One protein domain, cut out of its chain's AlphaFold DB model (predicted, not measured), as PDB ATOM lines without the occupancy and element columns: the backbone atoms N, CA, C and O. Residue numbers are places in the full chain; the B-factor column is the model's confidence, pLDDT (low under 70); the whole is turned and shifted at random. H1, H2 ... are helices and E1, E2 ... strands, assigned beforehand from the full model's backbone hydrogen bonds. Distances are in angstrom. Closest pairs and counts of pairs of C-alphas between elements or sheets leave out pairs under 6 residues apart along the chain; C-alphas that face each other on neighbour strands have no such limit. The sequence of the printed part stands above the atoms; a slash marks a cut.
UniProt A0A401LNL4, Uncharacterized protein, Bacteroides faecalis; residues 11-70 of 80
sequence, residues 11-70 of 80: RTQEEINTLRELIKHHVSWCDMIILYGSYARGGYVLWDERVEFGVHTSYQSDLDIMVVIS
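What this domain is: This is residues 11 to 70 of the 80 residues of an uncharacterized protein of Bacteroides faecalis (UniProt A0A401LNL4). A long, thin rod has a helix, H1, over one face of a two-stranded sheet, E1 and E4, at one end, and a narrow two-stranded hairpin, E2 and E3, making an arm at the other. The short helix H2 and the links from H2 to E2 and from E3 to E4 lie between these ends, and the tip of the arm, residues 51 to 56, sticks out free. The printed part has 60 residues, with two named helices and four named strands in the order H1, E1, H2, E2, E3, E4; both sheets are antiparallel, and the class is mixed, helices and strands. The whole is only just loose, close to extended, with a radius of gyration of the C-alphas of 15.5 A and spans of 50 by 18 by 17 A.

Where its parts are: H1, residues 11 to 26, begins with C-alpha 11 at (150.927, 161.984, 195.095) and is 22.5 A long from first to last C-alpha. E1, residues 30 to 35, is 14.1 A long. H2, residues 37 to 41, measures 6.5 A. E2, residues 48 to 52, is 12.2 A long and begins with C-alpha 48 at (157.047, 157.744, 179.550). E3, residues 55 to 59, is 13.0 A long. E4, residues 65 to 69, is 13.1 A long and ends with C-alpha 69 at (146.664, 137.833, 206.620).

How they stand to each other: H1 and E1 have 3 pairs of C-alphas within 8 A, the closest those of Lys 24 and Cys 30, 6.6 A apart. H1 and E4 are near each other, with 6 pairs of C-alphas within 10 A. E1 and E4 are antiparallel neighbours at 163 degrees between their directions; N 34 and O 66, at 2.8 A, and N 68 and O 32, at 2.9 A, are within hydrogen-bond range. H2 and E4 are only just apart, their closest C-alphas being 8.2 A from each other. E2 and E3 form a hairpin, antiparallel at 155 degrees, with N 50 and O 57, 2.9 A, and N 59 and O 48, 2.8 A, within hydrogen-bond range. H1 is apart from E2 and from E3. In H1 and H2 every O i to N i+4 pair is within hydrogen-bond range.

The domain as a whole: The two C-alphas farthest apart are those of Gly 54 and Ser 70, at 50.7 A. The printed part has no cut. No link is long: that from H2 to E2 is short, and the other four are tight. The mean pLDDT of the printed part is 93.6, and no printed residue is under 70.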
ATOM      1  N   ARG A  11     152.151 162.609 195.616       92.38
ATOM      2  CA  ARG A  11     150.927 161.984 195.095       92.38
ATOM      3  C   ARG A  11     150.924 160.464 195.290       92.38
ATOM      4  O   ARG A  11     149.967 159.920 195.820       92.38
ATOM      5  N   THR A  12     152.020 159.791 194.945       92.88
ATOM      6  CA  THR A  12     152.166 158.344 195.153       92.88
ATOM      7  C   THR A  12     152.111 157.984 196.639       92.88
ATOM      8  O   THR A  12     151.539 156.965 197.012       92.88
ATOM      9  N   GLN A  13     152.682 158.819 197.516       94.69
ATOM     10  CA  GLN A  13     152.568 158.607 198.961       94.69
ATOM     11  C   GLN A  13     151.114 158.698 199.439       94.69
ATOM     12  O   GLN A  13     150.696 157.883 200.257       94.69
ATOM     13  N   GLU A  14     150.354 159.677 198.947       96.12
ATOM     14  CA  GLU A  14     148.927 159.837 199.248       96.12
ATOM     15  C   GLU A  14     148.125 158.622 198.762       96.12
ATOM     16  O   GLU A  14     147.411 158.021 199.559       96.12
ATOM     17  N   GLU A  15     148.331 158.186 197.517       94.56
ATOM     18  CA  GLU A  15     147.682 157.000 196.936       94.56
ATOM     19  C   GLU A  15     147.983 155.721 197.741       94.56
ATOM     20  O   GLU A  15     147.062 154.993 198.116       94.56
ATOM     21  N   ILE A  16     149.252 155.475 198.096       95.12
ATOM     22  CA  ILE A  16     149.646 154.322 198.925       95.12
ATOM     23  C   ILE A  16     149.009 154.398 200.317       95.12
ATOM     24  O   ILE A  16     148.567 153.377 200.844       95.12
ATOM     25  N   ASN A  17     148.950 155.583 200.929       95.50
ATOM     26  CA  ASN A  17     148.321 155.744 202.239       95.50
ATOM     27  C   ASN A  17     146.810 155.496 202.170       95.50
ATOM     28  O   ASN A  17     146.279 154.817 203.044       95.50
ATOM     29  N   THR A  18     146.127 155.971 201.125       96.62
ATOM     30  CA  THR A  18     144.706 155.677 200.901       96.62
ATOM     31  C   THR A  18     144.472 154.178 200.738       96.62
ATOM     32  O   THR A  18     143.604 153.625 201.410       96.62
ATOM     33  N   LEU A  19     145.279 153.494 199.920       95.19
ATOM     34  CA  LEU A  19     145.190 152.040 199.759       95.19
ATOM     35  C   LEU A  19     145.440 151.305 201.075       95.19
ATOM     36  O   LEU A  19     144.702 150.386 201.412       95.19
ATOM     37  N   ARG A  20     146.432 151.741 201.857       94.88
ATOM     38  CA  ARG A  20     146.714 151.181 203.182       94.88
ATOM     39  C   ARG A  20     145.505 151.283 204.112       94.88
ATOM     40  O   ARG A  20     145.184 150.302 204.778       94.88
ATOM     41  N   GLU A  21     144.850 152.443 204.178       96.06
ATOM     42  CA  GLU A  21     143.659 152.615 205.022       96.06
ATOM     43  C   GLU A  21     142.486 151.759 204.534       96.06
ATOM     44  O   GLU A  21     141.831 151.114 205.350       96.06
ATOM     45  N   LEU A  22     142.265 151.677 203.218       96.62
ATOM     46  CA  LEU A  22     141.225 150.818 202.642       96.62
ATOM     47  C   LEU A  22     141.479 149.335 202.938       96.62
ATOM     48  O   LEU A  22     140.564 148.636 203.367       96.62
ATOM     49  N   ILE A  23     142.717 148.859 202.776       94.50
ATOM     50  CA  ILE A  23     143.093 147.477 203.099       94.50
ATOM     51  C   ILE A  23     142.844 147.203 204.581       94.50
ATOM     52  O   ILE A  23     142.189 146.227 204.913       94.50
ATOM     53  N   LYS A  24     143.292 148.087 205.479       92.50
ATOM     54  CA  LYS A  24     143.052 147.922 206.920       92.50
ATOM     55  C   LYS A  24     141.571 147.938 207.292       92.50
ATOM     56  O   LYS A  24     141.199 147.329 208.290       92.50
ATOM     57  N   HIS A  25     140.750 148.669 206.544       94.88
ATOM     58  CA  HIS A  25     139.318 148.754 206.798       94.88
ATOM     59  C   HIS A  25     138.562 147.515 206.301       94.88
ATOM     60  O   HIS A  25     137.630 147.065 206.962       94.88
ATOM     61  N   HIS A  26     138.959 146.960 205.152       94.06
ATOM     62  CA  HIS A  26     138.218 145.894 204.474       94.06
ATOM     63  C   HIS A  26     138.816 144.491 204.638       94.06
ATOM     64  O   HIS A  26     138.103 143.509 204.447       94.06
ATOM     65  N   VAL A  27     140.099 144.374 204.984       90.62
ATOM     66  CA  VAL A  27     140.803 143.096 205.141       90.62
ATOM     67  C   VAL A  27     141.032 142.820 206.625       90.62
ATOM     68  O   VAL A  27     141.955 143.348 207.249       90.62
ATOM     69  N   SER A  28     140.176 141.973 207.194       88.31
ATOM     70  CA  SER A  28     140.324 141.471 208.563       88.31
ATOM     71  C   SER A  28     141.622 140.678 208.727       88.31
ATOM     72  O   SER A  28     142.067 140.005 207.800       88.31
ATOM     73  N   TRP A  29     142.215 140.744 209.922       88.69
ATOM     74  CA  TRP A  29     143.460 140.040 210.271       88.69
ATOM     75  C   TRP A  29     144.651 140.336 209.347       88.69
ATOM     76  O   TRP A  29     145.525 139.497 209.163       88.69
ATOM     77  N   CYS A  30     144.699 141.540 208.770       91.44
ATOM     78  CA  CYS A  30     145.857 142.021 208.027       91.44
ATOM     79  C   CYS A  30     147.061 142.215 208.963       91.44
ATOM     80  O   CYS A  30     147.112 143.185 209.723       91.44
ATOM     81  N   ASP A  31     148.064 141.346 208.851       90.38
ATOM     82  CA  ASP A  31     149.302 141.439 209.630       90.38
ATOM     83  C   ASP A  31     150.299 142.397 208.996       90.38
ATOM     84  O   ASP A  31     151.024 143.119 209.683       90.38
ATOM     85  N   MET A  32     150.368 142.383 207.662       92.56
ATOM     86  CA  MET A  32     151.385 143.129 206.937       92.56
ATOM     87  C   MET A  32     150.902 143.567 205.560       92.56
ATOM     88  O   MET A  32     150.270 142.813 204.828       92.56
ATOM     89  N   ILE A  33     151.274 144.791 205.191       93.38
ATOM     90  CA  ILE A  33     151.094 145.349 203.850       93.38
ATOM     91  C   ILE A  33     152.487 145.661 203.311       93.38
ATOM     92  O   ILE A  33     153.230 146.441 203.910       93.38
ATOM     93  N   ILE A  34     152.848 145.038 202.194       94.06
ATOM     94  CA  ILE A  34     154.183 145.106 201.607       94.06
ATOM     95  C   ILE A  34     154.073 145.732 200.223       94.06
ATOM     96  O   ILE A  34     153.436 145.180 199.329       94.06
ATOM     97  N   LEU A  35     154.743 146.869 200.039       94.06
ATOM     98  CA  LEU A  35     155.007 147.426 198.716       94.06
ATOM     99  C   LEU A  35     156.179 146.660 198.090       94.06
ATOM    100  O   LEU A  35     157.263 146.617 198.679       94.06
ATOM    101  N   TYR A  36     155.981 146.088 196.904       93.00
ATOM    102  CA  TYR A  36     157.037 145.450 196.119       93.00
ATOM    103  C   TYR A  36     157.182 146.134 194.750       93.00
ATOM    104  O   TYR A  36     156.821 147.300 194.583       93.00
ATOM    105  N   GLY A  37     157.843 145.476 193.799       93.31
ATOM    106  CA  GLY A  37     157.930 146.013 192.443       93.31
ATOM    107  C   GLY A  37     158.872 147.201 192.252       93.31
ATOM    108  O   GLY A  37     159.810 147.441 193.024       93.31
ATOM    109  N   SER A  38     158.649 147.926 191.157       94.56
ATOM    110  CA  SER A  38     159.484 149.054 190.729       94.56
ATOM    111  C   SER A  38     159.430 150.222 191.720       94.56
ATOM    112  O   SER A  38     160.474 150.817 192.007       94.56
ATOM    113  N   TYR A  39     158.268 150.481 192.331       93.62
ATOM    114  CA  TYR A  39     158.097 151.499 193.374       93.62
ATOM    115  C   TYR A  39     158.880 151.179 194.649       93.62
ATOM    116  O   TYR A  39     159.497 152.073 195.223       93.62
ATOM    117  N   ALA A  40     158.955 149.910 195.067       92.44
ATOM    118  CA  ALA A  40     159.772 149.526 196.221       92.44
ATOM    119  C   ALA A  40     161.282 149.652 195.953       92.44
ATOM    120  O   ALA A  40     162.054 150.024 196.844       92.44
ATOM    121  N   ARG A  41     161.717 149.341 194.723       91.62
ATOM    122  CA  ARG A  41     163.134 149.392 194.316       91.62
ATOM    123  C   ARG A  41     163.601 150.794 193.908       91.62
ATOM    124  O   ARG A  41     164.799 151.056 193.947       91.62
ATOM    125  N   GLY A  42     162.677 151.696 193.571       90.25
ATOM    126  CA  GLY A  42     162.963 153.058 193.107       90.25
ATOM    127  C   GLY A  42     163.200 153.187 191.598       90.25
ATOM    128  O   GLY A  42     163.671 154.228 191.162       90.25
ATOM    129  N   GLY A  43     162.890 152.150 190.813       92.19
ATOM    130  CA  GLY A  43     163.020 152.135 189.347       92.19
ATOM    131  C   GLY A  43     161.678 152.256 188.622       92.19
ATOM    132  O   GLY A  43     161.515 151.681 187.553       92.19
ATOM    133  N   TYR A  44     160.690 152.892 189.252       94.38
ATOM    134  CA  TYR A  44     159.365 153.107 188.674       94.38
ATOM    135  C   TYR A  44     159.394 154.246 187.650       94.38
ATOM    136  O   TYR A  44     160.190 155.180 187.758       94.38
ATOM    137  N   VAL A  45     158.491 154.176 186.679       95.12
ATOM    138  CA  VAL A  45     158.264 155.209 185.667       95.12
ATOM    139  C   VAL A  45     156.908 155.846 185.938       95.12
ATOM    140  O   VAL A  45     155.898 155.149 185.979       95.12
ATOM    141  N   LEU A  46     156.884 157.163 186.154       92.75
ATOM    142  CA  LEU A  46     155.631 157.895 186.375       92.75
ATOM    143  C   LEU A  46     154.845 158.071 185.081       92.75
ATOM    144  O   LEU A  46     153.628 157.940 185.081       92.75
ATOM    145  N   TRP A  47     155.555 158.396 184.008       94.06
ATOM    146  CA  TRP A  47     155.006 158.546 182.675       94.06
ATOM    147  C   TRP A  47     156.169 158.591 181.689       94.06
ATOM    148  O   TRP A  47     157.100 159.378 181.869       94.06
ATOM    149  N   ASP A  48     156.128 157.736 180.682       95.12
ATOM    150  CA  ASP A  48     157.047 157.744 179.550       95.12
ATOM    151  C   ASP A  48     156.217 157.652 178.274       95.12
ATOM    152  O   ASP A  48     155.314 156.825 178.183       95.12
ATOM    153  N   GLU A  49     156.505 158.519 177.309       96.06
ATOM    154  CA  GLU A  49     155.826 158.580 176.016       96.06
ATOM    155  C   GLU A  49     156.855 158.475 174.906       96.06
ATOM    156  O   GLU A  49     157.873 159.174 174.907       96.06
ATOM    157  N   ARG A  50     156.582 157.608 173.931       95.56
ATOM    158  CA  ARG A  50     157.493 157.353 172.817       95.56
ATOM    159  C   ARG A  50     156.743 157.177 171.516       95.56
ATOM    160  O   ARG A  50     155.615 156.685 171.482       95.56
ATOM    161  N   VAL A  51     157.417 157.533 170.428       94.19
ATOM    162  CA  VAL A  51     156.979 157.213 169.070       94.19
ATOM    163  C   VAL A  51     157.859 156.090 168.546       94.19
ATOM    164  O   VAL A  51     159.001 156.323 168.156       94.19
ATOM    165  N   GLU A  52     157.331 154.871 168.536       91.44
ATOM    166  CA  GLU A  52     158.035 153.689 168.040       91.44
ATOM    167  C   GLU A  52     157.344 153.212 166.762       91.44
ATOM    168  O   GLU A  52     156.144 152.956 166.747       91.44
ATOM    169  N   PHE A  53     158.086 153.165 165.649       92.56
ATOM    170  CA  PHE A  53     157.558 152.780 164.330       92.56
ATOM    171  C   PHE A  53     156.328 153.595 163.875       92.56
ATOM    172  O   PHE A  53     155.443 153.083 163.196       92.56
ATOM    173  N   GLY A  54     156.269 154.877 164.253       93.38
ATOM    174  CA  GLY A  54     155.136 155.760 163.949       93.38
ATOM    175  C   GLY A  54     153.922 155.581 164.870       93.38
ATOM    176  O   GLY A  54     152.923 156.268 164.680       93.38
ATOM    177  N   VAL A  55     154.003 154.708 165.879       94.50
ATOM    178  CA  VAL A  55     152.947 154.471 166.869       94.50
ATOM    179  C   VAL A  55     153.287 155.200 168.166       94.50
ATOM    180  O   VAL A  55     154.397 155.080 168.681       94.50
ATOM    181  N   HIS A  56     152.334 155.966 168.701       96.06
ATOM    182  CA  HIS A  56     152.456 156.539 170.041       96.06
ATOM    183  C   HIS A  56     152.207 155.460 171.088       96.06
ATOM    184  O   HIS A  56     151.159 154.818 171.098       96.06
ATOM    185  N   THR A  57     153.185 155.278 171.964       95.81
ATOM    186  CA  THR A  57     153.120 154.359 173.095       95.81
ATOM    187  C   THR A  57     153.356 155.143 174.372       95.81
ATOM    188  O   THR A  57     154.162 156.076 174.395       95.81
ATOM    189  N   SER A  58     152.637 154.776 175.426       95.25
ATOM    190  CA  SER A  58     152.852 155.304 176.765       95.25
ATOM    191  C   SER A  58     153.079 154.164 177.747       95.25
ATOM    192  O   SER A  58     152.518 153.075 177.609       95.25
ATOM    193  N   TYR A  59     153.936 154.415 178.730       95.19
ATOM    194  CA  TYR A  59     154.239 153.486 179.805       95.19
ATOM    195  C   TYR A  59     154.199 154.203 181.153       95.19
ATOM    196  O   TYR A  59     154.798 155.261 181.348       95.19
ATOM    197  N   GLN A  60     153.520 153.576 182.104       95.25
ATOM    198  CA  GLN A  60     153.502 153.961 183.503       95.25
ATOM    199  C   GLN A  60     153.659 152.687 184.329       95.25
ATOM    200  O   GLN A  60     153.068 151.658 184.014       95.25
ATOM    201  N   SER A  61     154.483 152.738 185.372       96.00
ATOM    202  CA  SER A  61     154.630 151.608 186.282       96.00
ATOM    203  C   SER A  61     153.381 151.411 187.132       96.00
ATOM    204  O   SER A  61     152.854 152.371 187.701       96.00
ATOM    205  N   ASP A  62     153.003 150.150 187.298       94.25
ATOM    206  CA  ASP A  62     151.958 149.718 188.219       94.25
ATOM    207  C   ASP A  62     152.424 149.741 189.680       94.25
ATOM    208  O   ASP A  62     153.621 149.813 189.985       94.25
ATOM    209  N   LEU A  63     151.456 149.670 190.595       92.88
ATOM    210  CA  LEU A  63     151.693 149.587 192.030       92.88
ATOM    211  C   LEU A  63     151.500 148.151 192.529       92.88
ATOM    212  O   LEU A  63     150.385 147.645 192.623       92.88
ATOM    213  N   ASP A  64     152.604 147.532 192.922       94.19
ATOM    214  CA  ASP A  64     152.653 146.154 193.389       94.19
ATOM    215  C   ASP A  64     152.487 146.069 194.923       94.19
ATOM    216  O   ASP A  64     153.396 146.441 195.675       94.19
ATOM    217  N   ILE A  65     151.339 145.576 195.411       94.19
ATOM    218  CA  ILE A  65     151.033 145.437 196.851       94.19
ATOM    219  C   ILE A  65     150.728 143.983 197.216       94.19
ATOM    220  O   ILE A  65     149.903 143.333 196.580       94.19
ATOM    221  N   MET A  66     151.378 143.480 198.265       94.31
ATOM    222  CA  MET A  66     151.096 142.179 198.872       94.31
ATOM    223  C   MET A  66     150.534 142.384 200.278       94.31
ATOM    224  O   MET A  66     151.101 143.138 201.070       94.31
ATOM    225  N   VAL A  67     149.432 141.704 200.590       94.00
ATOM    226  CA  VAL A  67     148.787 141.741 201.907       94.00
ATOM    227  C   VAL A  67     148.901 140.359 202.538       94.00
ATOM    228  O   VAL A  67     148.486 139.371 201.940       94.00
ATOM    229  N   VAL A  68     149.489 140.298 203.729       92.50
ATOM    230  CA  VAL A  68     149.611 139.075 204.527       92.50
ATOM    231  C   VAL A  68     148.518 139.094 205.585       92.50
ATOM    232  O   VAL A  68     148.386 140.085 206.308       92.50
ATOM    233  N   ILE A  69     147.751 138.009 205.657       91.50
ATOM    234  CA  ILE A  69     146.664 137.833 206.620       91.50
ATOM    235  C   ILE A  69     146.913 136.593 207.482       91.50
ATOM    236  O   ILE A  69     147.324 135.552 206.964       91.50
ATOM    237  N   SER A  70     146.634 136.691 208.780       85.94
ATOM    238  CA  SER A  70     146.650 135.558 209.706       85.94
ATOM    239  C   SER A  70     145.225 135.094 209.911       85.94
ATOM    240  O   SER A  70     144.462 135.702 210.655       85.94
TER     241      SER A  70